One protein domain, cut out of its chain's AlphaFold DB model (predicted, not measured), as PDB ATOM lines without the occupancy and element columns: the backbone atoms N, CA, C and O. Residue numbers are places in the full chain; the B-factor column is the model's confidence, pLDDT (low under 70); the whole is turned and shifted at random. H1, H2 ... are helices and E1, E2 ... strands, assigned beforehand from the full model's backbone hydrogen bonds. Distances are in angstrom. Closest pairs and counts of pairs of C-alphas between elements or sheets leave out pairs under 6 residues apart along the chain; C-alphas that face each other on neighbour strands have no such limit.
ATOM      1  N   SER A  40      77.320 142.143  85.188       81.56
ATOM      2  CA  SER A  40      77.696 141.423  83.975       81.56
ATOM      3  C   SER A  40      76.708 140.299  83.668       81.56
ATOM      4  O   SER A  40      76.055 139.757  84.557       81.56
ATOM      5  N   LYS A  41      76.591 139.941  82.383       83.44
ATOM      6  CA  LYS A  41      75.769 138.799  81.943       83.44
ATOM      7  C   LYS A  41      76.404 137.456  82.303       83.44
ATOM      8  O   LYS A  41      75.700 136.493  82.579       83.44
ATOM      9  N   GLU A  42      77.730 137.408  82.280       86.06
ATOM     10  CA  GLU A  42      78.536 136.240  82.625       86.06
ATOM     11  C   GLU A  42      79.339 136.512  83.900       86.06
ATOM     12  O   GLU A  42      79.552 137.679  84.237       86.06
ATOM     13  N   PRO A  43      79.818 135.474  84.609       87.06
ATOM     14  CA  PRO A  43      80.720 135.658  85.738       87.06
ATOM     15  C   PRO A  43      81.923 136.530  85.362       87.06
ATOM     16  O   PRO A  43      82.582 136.285  84.349       87.06
ATOM     17  N   ILE A  44      82.211 137.532  86.193       89.62
ATOM     18  CA  ILE A  44      83.328 138.456  85.983       89.62
ATOM     19  C   ILE A  44      84.637 137.665  85.891       89.62
ATOM     20  O   ILE A  44      84.930 136.818  86.738       89.62
ATOM     21  N   ARG A  45      85.433 137.958  84.860       90.06
ATOM     22  CA  ARG A  45      86.713 137.305  84.587       90.06
ATOM     23  C   ARG A  45      87.721 138.344  84.103       90.06
ATOM     24  O   ARG A  45      87.400 139.139  83.228       90.06
ATOM     25  N   MET A  46      88.921 138.315  84.677       93.94
ATOM     26  CA  MET A  46      90.070 139.076  84.177       93.94
ATOM     27  C   MET A  46      90.826 138.265  83.121       93.94
ATOM     28  O   MET A  46      90.786 137.033  83.168       93.94
ATOM     29  N   ASP A  47      91.552 138.936  82.229       95.19
ATOM     30  CA  ASP A  47      92.307 138.255  81.170       95.19
ATOM     31  C   ASP A  47      93.423 137.371  81.736       95.19
ATOM     32  O   ASP A  47      93.563 136.209  81.347       95.19
ATOM     33  N   LEU A  48      94.217 137.904  82.674       96.94
ATOM     34  CA  LEU A  48      95.329 137.173  83.268       96.94
ATOM     35  C   LEU A  48      95.637 137.634  84.701       96.94
ATOM     36  O   LEU A  48      95.736 138.823  84.992       96.94
ATOM     37  N   LEU A  49      95.868 136.663  85.589       96.81
ATOM     38  CA  LEU A  49      96.390 136.874  86.939       96.81
ATOM     39  C   LEU A  49      97.754 136.200  87.075       96.81
ATOM     40  O   LEU A  49      97.873 134.985  86.911       96.81
ATOM     41  N   ILE A  50      98.775 136.970  87.439       95.50
ATOM     42  CA  ILE A  50     100.118 136.455  87.714       95.50
ATOM     43  C   ILE A  50     100.383 136.584  89.214       95.50
ATOM     44  O   ILE A  50     100.278 137.674  89.776       95.50
ATOM     45  N   ILE A  51     100.744 135.475  89.865       95.56
ATOM     46  CA  ILE A  51     101.042 135.442  91.303       95.56
ATOM     47  C   ILE A  51     102.484 134.996  91.522       95.56
ATOM     48  O   ILE A  51     102.870 133.887  91.137       95.56
ATOM     49  N   LYS A  52     103.280 135.825  92.203       94.19
ATOM     50  CA  LYS A  52     104.594 135.405  92.687       94.19
ATOM     51  C   LYS A  52     104.418 134.407  93.825       94.19
ATOM     52  O   LYS A  52     103.839 134.719  94.864       94.19
ATOM     53  N   LYS A  53     104.979 133.207  93.651       90.12
ATOM     54  CA  LYS A  53     105.001 132.176  94.703       90.12
ATOM     55  C   LYS A  53     105.826 132.610  95.919       90.12
ATOM     56  O   LYS A  53     105.488 132.256  97.041       90.12
ATOM     57  N   LEU A  54     106.882 133.388  95.687       87.38
ATOM     58  CA  LEU A  54     107.708 134.030  96.708       87.38
ATOM     59  C   LEU A  54     107.697 135.530  96.420       87.38
ATOM     60  O   LEU A  54     108.052 135.918  95.310       87.38
ATOM     61  N   ALA A  55     107.275 136.362  97.374       75.25
ATOM     62  CA  ALA A  55     107.069 137.796  97.133       75.25
ATOM     63  C   ALA A  55     108.342 138.493  96.609       75.25
ATOM     64  O   ALA A  55     108.283 139.244  95.634       75.25
ATOM     65  N   ASP A  56     109.497 138.134  97.172       83.56
ATOM     66  CA  ASP A  56     110.786 138.773  96.889       83.56
ATOM     67  C   ASP A  56     111.542 138.166  95.698       83.56
ATOM     68  O   ASP A  56     112.685 138.540  95.425       83.56
ATOM     69  N   VAL A  57     110.938 137.224  94.958       88.94
ATOM     70  CA  VAL A  57     111.594 136.690  93.761       88.94
ATOM     71  C   VAL A  57     111.669 137.774  92.683       88.94
ATOM     72  O   VAL A  57     110.663 138.386  92.289       88.94
ATOM     73  N   ARG A  58     112.887 138.015  92.193       84.00
ATOM     74  CA  ARG A  58     113.121 138.857  91.023       84.00
ATOM     75  C   ARG A  58     112.786 138.050  89.774       84.00
ATOM     76  O   ARG A  58     113.328 136.969  89.571       84.00
ATOM     77  N   ILE A  59     111.890 138.581  88.952       89.00
ATOM     78  CA  ILE A  59     111.572 138.000  87.649       89.00
ATOM     79  C   ILE A  59     112.587 138.535  86.636       89.00
ATOM     80  O   ILE A  59     112.904 139.723  86.659       89.00
ATOM     81  N   GLU A  60     113.119 137.657  85.788       87.31
ATOM     82  CA  GLU A  60     114.238 137.979  84.888       87.31
ATOM     83  C   GLU A  60     113.852 138.884  83.711       87.31
ATOM     84  O   GLU A  60     114.711 139.574  83.173       87.31
ATOM     85  N   ASN A  61     112.583 138.893  83.298       88.56
ATOM     86  CA  ASN A  61     112.149 139.602  82.096       88.56
ATOM     87  C   ASN A  61     111.958 141.121  82.300       88.56
ATOM     88  O   ASN A  61     111.888 141.641  83.415       88.56
ATOM     89  N   GLU A  62     111.767 141.823  81.180       86.38
ATOM     90  CA  GLU A  62     111.636 143.288  81.127       86.38
ATOM     91  C   GLU A  62     110.379 143.847  81.803       86.38
ATOM     92  O   GLU A  62     110.309 145.036  82.069       86.38
ATOM     93  N   LEU A  63     109.376 143.022  82.100       86.00
ATOM     94  CA  LEU A  63     108.124 143.479  82.718       86.00
ATOM     95  C   LEU A  63     108.015 143.053  84.181       86.00
ATOM     96  O   LEU A  63     107.498 143.777  85.023       86.00
ATOM     97  N   GLY A  64     108.527 141.878  84.524       84.56
ATOM     98  CA  GLY A  64     108.312 141.274  85.831       84.56
ATOM     99  C   GLY A  64     109.068 141.957  86.968       84.56
ATOM    100  O   GLY A  64     108.769 141.697  88.134       84.56
ATOM    101  N   HIS A  65     110.006 142.855  86.658       86.88
ATOM    102  CA  HIS A  65     110.698 143.654  87.666       86.88
ATOM    103  C   HIS A  65     109.796 144.715  88.322       86.88
ATOM    104  O   HIS A  65     110.063 145.083  89.463       86.88
ATOM    105  N   ILE A  66     108.719 145.165  87.657       88.94
ATOM    106  CA  ILE A  66     107.713 146.068  88.255       88.94
ATOM    107  C   ILE A  66     106.577 145.319  88.964       88.94
ATOM    108  O   ILE A  66     105.749 145.937  89.632       88.94
ATOM    109  N   PHE A  67     106.506 143.991  88.826       92.88
ATOM    110  CA  PHE A  67     105.430 143.208  89.426       92.88
ATOM    111  C   PHE A  67     105.648 143.038  90.924       92.88
ATOM    112  O   PHE A  67     106.712 142.603  91.376       92.88
ATOM    113  N   LYS A  68     104.587 143.295  91.686       94.12
ATOM    114  CA  LYS A  68     104.463 142.879  93.085       94.12
ATOM    115  C   LYS A  68     103.958 141.438  93.182       94.12
ATOM    116  O   LYS A  68     104.016 140.699  92.194       94.12
ATOM    117  N   LYS A  69     103.503 141.000  94.361       95.75
ATOM    118  CA  LYS A  69     103.041 139.621  94.554       95.75
ATOM    119  C   LYS A  69     101.881 139.242  93.636       95.75
ATOM    120  O   LYS A  69     101.888 138.127  93.119       95.75
ATOM    121  N   TYR A  70     100.925 140.143  93.420       96.44
ATOM    122  CA  TYR A  70      99.745 139.900  92.591       96.44
ATOM    123  C   TYR A  70      99.699 140.902  91.437       96.44
ATOM    124  O   TYR A  70      99.670 142.112  91.661       96.44
ATOM    125  N   ASN A  71      99.683 140.415  90.199       96.25
ATOM    126  CA  ASN A  71      99.585 141.252  89.009       96.25
ATOM    127  C   ASN A  71      98.322 140.904  88.221       96.25
ATOM    128  O   ASN A  71      98.197 139.791  87.709       96.25
ATOM    129  N   VAL A  72      97.396 141.859  88.152       97.69
ATOM    130  CA  VAL A  72      96.202 141.785  87.308       97.69
ATOM    131  C   VAL A  72      96.568 142.374  85.956       97.69
ATOM    132  O   VAL A  72      96.950 143.541  85.877       97.69
ATOM    133  N   ALA A  73      96.473 141.562  84.912       96.44
ATOM    134  CA  ALA A  73      96.816 141.947  83.557       96.44
ATOM    135  C   ALA A  73      95.567 141.975  82.668       96.44
ATOM    136  O   ALA A  73      94.799 141.016  82.651       96.44
ATOM    137  N   GLU A  74      95.408 143.071  81.930       97.06
ATOM    138  CA  GLU A  74      94.425 143.241  80.854       97.06
ATOM    139  C   GLU A  74      95.177 143.375  79.529       97.06
ATOM    140  O   GLU A  74      96.198 144.070  79.454       97.06
ATOM    141  N   PHE A  75      94.669 142.742  78.478       96.12
ATOM    142  CA  PHE A  75      95.191 142.885  77.128       96.12
ATOM    143  C   PHE A  75      94.131 143.475  76.198       96.12
ATOM    144  O   PHE A  75      92.991 143.025  76.145       96.12
ATOM    145  N   LYS A  76      94.536 144.462  75.400       95.62
ATOM    146  CA  LYS A  76      93.735 144.996  74.302       95.62
ATOM    147  C   LYS A  76      94.376 144.657  72.974       95.62
ATOM    148  O   LYS A  76      95.565 144.918  72.768       95.62
ATOM    149  N   SER A  77      93.565 144.101  72.077       94.75
ATOM    150  CA  SER A  77      94.007 143.787  70.726       94.75
ATOM    151  C   SER A  77      94.385 145.070  69.962       94.75
ATOM    152  O   SER A  77      93.936 146.160  70.329       94.75
ATOM    153  N   PRO A  78      95.219 144.968  68.913       92.88
ATOM    154  CA  PRO A  78      95.565 146.093  68.042       92.88
ATOM    155  C   PRO A  78      94.366 146.883  67.513       92.88
ATOM    156  O   PRO A  78      94.416 148.112  67.447       92.88
ATOM    157  N   ASP A  79      93.294 146.167  67.174       92.31
ATOM    158  CA  ASP A  79      92.096 146.722  66.546       92.31
ATOM    159  C   ASP A  79      91.115 147.318  67.572       92.31
ATOM    160  O   ASP A  79      90.185 148.034  67.200       92.31
ATOM    161  N   ASP A  80      91.341 147.071  68.868       92.94
ATOM    162  CA  ASP A  80      90.508 147.587  69.945       92.94
ATOM    163  C   ASP A  80      91.042 148.909  70.514       92.94
ATOM    164  O   ASP A  80      92.234 149.110  70.799       92.94
ATOM    165  N   ALA A  81      90.108 149.822  70.779       91.88
ATOM    166  CA  ALA A  81      90.387 150.978  71.609       91.88
ATOM    167  C   ALA A  81      90.609 150.541  73.068       91.88
ATOM    168  O   ALA A  81      89.924 149.657  73.594       91.88
ATOM    169  N   LEU A  82      91.568 151.199  73.720       96.44
ATOM    170  CA  LEU A  82      91.688 151.202  75.172       96.44
ATOM    171  C   LEU A  82      91.124 152.534  75.665       96.44
ATOM    172  O   LEU A  82      91.748 153.573  75.435       96.44
ATOM    173  N   SER A  83      89.946 152.494  76.285       96.31
ATOM    174  CA  SER A  83      89.263 153.676  76.814       96.31
ATOM    175  C   SER A  83      89.499 153.853  78.317       96.31
ATOM    176  O   SER A  83      90.072 152.998  78.995       96.31
ATOM    177  N   ILE A  84      89.022 154.974  78.861       97.19
ATOM    178  CA  ILE A  84      88.998 155.199  80.313       97.19
ATOM    179  C   ILE A  84      88.120 154.172  81.045       97.19
ATOM    180  O   ILE A  84      88.429 153.791  82.174       97.19
ATOM    181  N   ASP A  85      87.077 153.666  80.389       95.75
ATOM    182  CA  ASP A  85      86.189 152.655  80.966       95.75
ATOM    183  C   ASP A  85      86.913 151.317  81.121       95.75
ATOM    184  O   ASP A  85      86.756 150.648  82.138       95.75
ATOM    185  N   ASP A  86      87.763 150.951  80.156       95.38
ATOM    186  CA  ASP A  86      88.605 149.760  80.270       95.38
ATOM    187  C   ASP A  86      89.572 149.872  81.449       95.38
ATOM    188  O   ASP A  86      89.716 148.920  82.211       95.38
ATOM    189  N   TYR A  87      90.174 151.049  81.654       96.19
ATOM    190  CA  TYR A  87      91.006 151.307  82.830       96.19
ATOM    191  C   TYR A  87      90.226 151.079  84.133       96.19
ATOM    192  O   TYR A  87      90.672 150.313  84.990       96.19
ATOM    193  N   TYR A  88      89.044 151.687  84.284       96.44
ATOM    194  CA  TYR A  88      88.223 151.508  85.488       96.44
ATOM    195  C   TYR A  88      87.751 150.066  85.665       96.44
ATOM    196  O   TYR A  88      87.738 149.566  86.790       96.44
ATOM    197  N   LYS A  89      87.417 149.374  84.574       94.44
ATOM    198  CA  LYS A  89      87.060 147.954  84.585       94.44
ATOM    199  C   LYS A  89      88.217 147.109  85.123       94.44
ATOM    200  O   LYS A  89      88.013 146.322  86.045       94.44
ATOM    201  N   THR A  90      89.441 147.321  84.632       96.19
ATOM    202  CA  THR A  90      90.628 146.598  85.108       96.19
ATOM    203  C   THR A  90      90.967 146.934  86.565       96.19
ATOM    204  O   THR A  90      91.299 146.037  87.343       96.19
ATOM    205  N   VAL A  91      90.821 148.197  86.986       96.69
ATOM    206  CA  VAL A  91      90.921 148.579  88.408       96.69
ATOM    207  C   VAL A  91      89.866 147.845  89.241       96.69
ATOM    208  O   VAL A  91      90.185 147.293  90.295       96.69
ATOM    209  N   GLY A  92      88.631 147.765  88.745       96.00
ATOM    210  CA  GLY A  92      87.544 147.006  89.353       96.00
ATOM    211  C   GLY A  92      87.897 145.532  89.548       96.00
ATOM    212  O   GLY A  92      87.674 144.996  90.633       96.00
ATOM    213  N   TYR A  93      88.528 144.891  88.561       96.06
ATOM    214  CA  TYR A  93      89.002 143.507  88.684       96.06
ATOM    215  C   TYR A  93      90.011 143.331  89.821       96.06
ATOM    216  O   TYR A  93      89.900 142.377  90.590       96.06
ATOM    217  N   ALA A  94      90.960 144.257  89.975       97.00
ATOM    218  CA  ALA A  94      91.923 144.212  91.075       97.00
ATOM    219  C   ALA A  94      91.253 144.400  92.445       97.00
ATOM    220  O   ALA A  94      91.585 143.688  93.395       97.00
ATOM    221  N   CYS A  95      90.278 145.306  92.542       96.88
ATOM    222  CA  CYS A  95      89.494 145.520  93.759       96.88
ATOM    223  C   CYS A  95      88.644 144.297  94.125       96.88
ATOM    224  O   CYS A  95      88.629 143.888  95.285       96.88
ATOM    225  N   LEU A  96      87.978 143.685  93.142       95.69
ATOM    226  CA  LEU A  96      87.216 142.453  93.340       95.69
ATOM    227  C   LEU A  96      88.136 141.323  93.792       95.69
ATOM    228  O   LEU A  96      87.865 140.701  94.811       95.69
ATOM    229  N   TYR A  97      89.258 141.109  93.101       96.75
ATOM    230  CA  TYR A  97      90.228 140.087  93.487       96.75
ATOM    231  C   TYR A  97      90.731 140.287  94.919       96.75
ATOM    232  O   TYR A  97      90.736 139.338  95.698       96.75
ATOM    233  N   LYS A  98      91.061 141.527  95.302       97.06
ATOM    234  CA  LYS A  98      91.395 141.875  96.686       97.06
ATOM    235  C   LYS A  98      90.289 141.485  97.674       97.06
ATOM    236  O   LYS A  98      90.588 140.970  98.749       97.06
ATOM    237  N   GLY A  99      89.035 141.765  97.323       96.06
ATOM    238  CA  GLY A  99      87.860 141.480  98.146       96.06
ATOM    239  C   GLY A  99      87.494 139.998  98.249       96.06
ATOM    240  O   GLY A  99      86.751 139.635  99.152       96.06
ATOM    241  N   LEU A 100      88.028 139.139  97.373       94.44
ATOM    242  CA  LEU A 100      87.811 137.687  97.406       94.44
ATOM    243  C   LEU A 100      88.678 136.952  98.445       94.44
ATOM    244  O   LEU A 100      88.592 135.731  98.543       94.44
ATOM    245  N   GLY A 101      89.520 137.662  99.204       93.50
ATOM    246  CA  GLY A 101      90.264 137.071 100.316       93.50
ATOM    247  C   GLY A 101      89.335 136.480 101.385       93.50
ATOM    248  O   GLY A 101      88.350 137.095 101.776       93.50
ATOM    249  N   GLU A 102      89.675 135.295 101.886       96.62
ATOM    250  CA  GLU A 102      88.963 134.597 102.963       96.62
ATOM    251  C   GLU A 102      89.170 135.272 104.325       96.62
ATOM    252  O   GLU A 102      88.348 135.137 105.232       96.62
ATOM    253  N   THR A 103      90.278 136.002 104.481       97.06
ATOM    254  CA  THR A 103      90.603 136.751 105.696       97.06
ATOM    255  C   THR A 103      90.813 138.231 105.406       97.06
ATOM    256  O   THR A 103      91.089 138.648 104.276       97.06
ATOM    257  N   VAL A 104      90.677 139.045 106.457       96.62
ATOM    258  CA  VAL A 104      90.893 140.492 106.385       96.62
ATOM    259  C   VAL A 104      92.271 140.774 105.795       96.62
ATOM    260  O   VAL A 104      93.287 140.333 106.324       96.62
ATOM    261  N   ASP A 105      92.276 141.526 104.695       96.25
ATOM    262  CA  ASP A 105      93.481 141.983 104.001       96.25
ATOM    263  C   ASP A 105      94.428 140.862 103.520       96.25
ATOM    264  O   ASP A 105      95.615 141.096 103.313       96.25
ATOM    265  N   GLN A 106      93.911 139.651 103.262       96.69
ATOM    266  CA  GLN A 106      94.704 138.526 102.732       96.69
ATOM    267  C   GLN A 106      95.471 138.868 101.442       96.69
ATOM    268  O   GLN A 106      96.551 138.328 101.188       96.69
ATOM    269  N   ILE A 107      94.901 139.750 100.617       97.00
ATOM    270  CA  ILE A 107      95.513 140.308  99.408       97.00
ATOM    271  C   ILE A 107      95.735 141.809  99.666       97.00
ATOM    272  O   ILE A 107      94.817 142.615  99.458       97.00
ATOM    273  N   PRO A 108      96.918 142.216 100.158       96.31
ATOM    274  CA  PRO A 108      97.189 143.611 100.478       96.31
ATOM    275  C   PRO A 108      97.143 144.499  99.232       96.31
ATOM    276  O   PRO A 108      97.673 144.147  98.178       96.31
ATOM    277  N   ALA A 109      96.533 145.681  99.343       96.31
ATOM    278  CA  ALA A 109      96.433 146.612  98.210       96.31
ATOM    279  C   ALA A 109      97.813 147.067  97.713       96.31
ATOM    280  O   ALA A 109      98.045 147.226  96.517       96.31
ATOM    281  N   ASN A 110      98.758 147.235  98.638       95.69
ATOM    282  CA  ASN A 110     100.130 147.595  98.319       95.69
ATOM    283  C   ASN A 110     100.925 146.453  97.667       95.69
ATOM    284  O   ASN A 110     102.012 146.748  97.194       95.69
ATOM    285  N   GLU A 111     100.406 145.223  97.600       96.19
ATOM    286  CA  GLU A 111     100.999 144.061  96.915       96.19
ATOM    287  C   GLU A 111     100.364 143.786  95.539       96.19
ATOM    288  O   GLU A 111     100.748 142.838  94.846       96.19
ATOM    289  N   LEU A 112      99.405 144.621  95.130       96.56
ATOM    290  CA  LEU A 112      98.784 144.568  93.814       96.56
ATOM    291  C   LEU A 112      99.519 145.455  92.813       96.56
ATOM    292  O   LEU A 112     100.040 146.531  93.122       96.56
ATOM    293  N   THR A 113      99.555 144.982  91.578       96.12
ATOM    294  CA  THR A 113      99.981 145.728  90.397       96.12
ATOM    295  C   THR A 113      98.946 145.495  89.307       96.12
ATOM    296  O   THR A 113      98.476 144.372  89.135       96.12
ATOM    297  N   ILE A 114      98.589 146.550  88.584       97.44
ATOM    298  CA  ILE A 114      97.708 146.470  87.421       97.44
ATOM    299  C   ILE A 114      98.561 146.740  86.187       97.44
ATOM    300  O   ILE A 114      99.257 147.755  86.137       97.44
ATOM    301  N   SER A 115      98.509 145.840  85.212       95.81
ATOM    302  CA  SER A 115      99.217 145.963  83.939       95.81
ATOM    303  C   SER A 115      98.202 145.968  82.802       95.81
ATOM    304  O   SER A 115      97.472 144.998  82.635       95.81
ATOM    305  N   ILE A 116      98.154 147.031  82.003       96.19
ATOM    306  CA  ILE A 116      97.298 147.085  80.811       96.19
ATOM    307  C   ILE A 116      98.200 147.103  79.583       96.19
ATOM    308  O   ILE A 116      99.024 148.005  79.424       96.19
ATOM    309  N   PHE A 117      98.055 146.099  78.725       94.94
ATOM    310  CA  PHE A 117      98.885 145.903  77.544       94.94
ATOM    311  C   PHE A 117      98.111 146.244  76.279       94.94
ATOM    312  O   PHE A 117      97.009 145.744  76.060       94.94
ATOM    313  N   ARG A 118      98.714 147.065  75.417       95.25
ATOM    314  CA  ARG A 118      98.230 147.309  74.056       95.25
ATOM    315  C   ARG A 118      99.373 147.719  73.135       95.25
ATOM    316  O   ARG A 118     100.404 148.187  73.609       95.25
ATOM    317  N   GLU A 119      99.155 147.598  71.829       95.31
ATOM    318  CA  GLU A 119     100.150 147.972  70.817       95.31
ATOM    319  C   GLU A 119     100.302 149.495  70.664       95.31
ATOM    320  O   GLU A 119     101.411 150.024  70.670       95.31
ATOM    321  N   SER A 120      99.184 150.215  70.536       94.06
ATOM    322  CA  SER A 120      99.185 151.646  70.206       94.06
ATOM    323  C   SER A 120      99.025 152.549  71.431       94.06
ATOM    324  O   SER A 120      98.315 152.227  72.378       94.06
ATOM    325  N   TYR A 121      99.616 153.743  71.414       95.00
ATOM    326  CA  TYR A 121      99.480 154.693  72.526       95.00
ATOM    327  C   TYR A 121      98.020 155.200  72.689       95.00
ATOM    328  O   TYR A 121      97.462 155.755  71.737       95.00
ATOM    329  N   PRO A 122      97.370 155.034  73.864       96.00
ATOM    330  CA  PRO A 122      95.958 155.377  74.095       96.00
ATOM    331  C   PRO A 122      95.748 156.865  74.397       96.00
ATOM    332  O   PRO A 122      95.473 157.249  75.531       96.00
ATOM    333  N   ARG A 123      95.874 157.711  73.366       96.62
ATOM    334  CA  ARG A 123      95.758 159.181  73.482       96.62
ATOM    335  C   ARG A 123      94.477 159.624  74.188       96.62
ATOM    336  O   ARG A 123      94.557 160.344  75.173       96.62
ATOM    337  N   GLU A 124      93.329 159.139  73.726       96.50
ATOM    338  CA  GLU A 124      92.013 159.537  74.242       96.50
ATOM    339  C   GLU A 124      91.811 159.135  75.709       96.50
ATOM    340  O   GLU A 124      91.290 159.918  76.499       96.50
ATOM    341  N   MET A 125      92.287 157.949  76.109       96.94
ATOM    342  CA  MET A 125      92.258 157.530  77.513       96.94
ATOM    343  C   MET A 125      93.087 158.474  78.383       96.94
ATOM    344  O   MET A 125      92.607 158.924  79.417       96.94
ATOM    345  N   PHE A 126      94.316 158.803  77.971       96.88
ATOM    346  CA  PHE A 126      95.169 159.713  78.738       96.88
ATOM    347  C   PHE A 126      94.611 161.138  78.791       96.88
ATOM    348  O   PHE A 126      94.720 161.799  79.821       96.88
ATOM    349  N   GLU A 127      93.985 161.613  77.715       97.94
ATOM    350  CA  GLU A 127      93.271 162.891  77.716       97.94
ATOM    351  C   GLU A 127      92.098 162.872  78.702       97.94
ATOM    352  O   GLU A 127      91.955 163.802  79.498       97.94
ATOM    353  N   ALA A 128      91.311 161.792  78.724       97.88
ATOM    354  CA  ALA A 128      90.243 161.609  79.700       97.88
ATOM    355  C   ALA A 128      90.780 161.582  81.143       97.88
ATOM    356  O   ALA A 128      90.262 162.303  81.992       97.88
ATOM    357  N   MET A 129      91.854 160.830  81.416       97.00
ATOM    358  CA  MET A 129      92.507 160.783  82.737       97.00
ATOM    359  C   MET A 129      92.962 162.174  83.187       97.00
ATOM    360  O   MET A 129      92.666 162.596  84.303       97.00
ATOM    361  N   LYS A 130      93.609 162.928  82.293       97.38
ATOM    362  CA  LYS A 130      94.061 164.289  82.581       97.38
ATOM    363  C   LYS A 130      92.894 165.216  82.921       97.38
ATOM    364  O   LYS A 130      92.998 166.012  83.851       97.38
ATOM    365  N   ASN A 131      91.786 165.116  82.190       97.50
ATOM    366  CA  ASN A 131      90.586 165.914  82.458       97.50
ATOM    367  C   ASN A 131      89.939 165.564  83.808       97.50
ATOM    368  O   ASN A 131      89.289 166.417  84.407       97.50
ATOM    369  N   LEU A 132      90.151 164.340  84.298       96.75
ATOM    370  CA  LEU A 132      89.732 163.884  85.626       96.75
ATOM    371  C   LEU A 132      90.733 164.244  86.741       96.75
ATOM    372  O   LEU A 132      90.434 164.023  87.913       96.75
ATOM    373  N   GLY A 133      91.897 164.812  86.407       96.19
ATOM    374  CA  GLY A 133      92.933 165.182  87.377       96.19
ATOM    375  C   GLY A 133      93.802 164.017  87.857       96.19
ATOM    376  O   GLY A 133      94.345 164.085  88.959       96.19
TER     377      GLY A 133
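What this domain is: This is residues 40 to 133 of the 134 residues of an uncharacterized protein of Lachnospiraceae bacterium (UniProt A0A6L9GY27). A small three-stranded sheet has one long helix, H1, over one face and running along its strands, while the long link of residues 52 to 69 loops out on the other side of the sheet. The second helix, H2, sits off the sheet and makes a corner with H1 at residue 84; residues 100 to 105, just after H1, stick out. The printed part has 94 residues with two named helices and three named strands, in the order E1, E2, H1, E3, H2. The sheet is mixed, ordered E1, E2, E3, and the class is mixed, helices and strands, with 41 residues in named elements, under half of the printed part. The whole is only just compact, close to loose, with a radius of gyration of the C-alphas of 14.6 A and spans of 37 by 35 by 29 A.

Where its parts are: In the sheet, E1 is residues 48 to 51, 10.0 A from first to last C-alpha, beginning at C-alpha 48 at (95.329, 137.173, 83.268). E2 is residues 70 to 75, 16.4 A long, and E3 is residues 112 to 117, 16.3 A long. H1 is residues 84 to 99, 22.5 A long, beginning at C-alpha 84 at (88.998, 155.199, 80.313). H2 is residues 123 to 131, 12.4 A long, ending at C-alpha 131 at (90.586, 165.914, 82.458).

How they stand to each other: E2 is the inner strand. E1 and E2 form a hairpin with a long link and are antiparallel at 160 degrees, with N 50 and O 71 within hydrogen-bond range at 2.9 A. E2 and E3 are parallel at 17 degrees, with N 117 and O 74 within range at 2.8 A. H1 is on the sheet at a height of 9.3 A, over E2 and E3. It runs along the strands, but only just, at 28 degrees to E2 on the local plane. The closest C-alphas of E2 and H1 are those of Val 72 and Ala 94, 6.2 A apart; those of H1 and E3 are Val 91 and Ile 114, 7.2 A. E2, H1 and E3 make a strand-helix-strand unit, two parallel neighbour strands with a helix between them in the chain, with a right-handed crossover. H1 on one face of the sheet gives two layers, a helix layer over a strand layer. H2 is not on the sheet and is apart from E1 and E2. H1 touches H2 with residue 84 alone, the closest C-alphas being those of Ile 84 and Met 125, 4.9 A; their lines are only just about perpendicular, at 72 degrees. In H1 and H2 every O i to N i+4 pair is within hydrogen-bond range.

The domain as a whole: The two C-alphas farthest apart are those of Asp 79 and Thr 103, 40.4 A. The printed part has no cut. The links E1 to E2 and H1 to E3 are long, with 18 and 12 residues; E3 to H2 is tight. The mean pLDDT of the printed part is 93.8, and no printed residue is under 70.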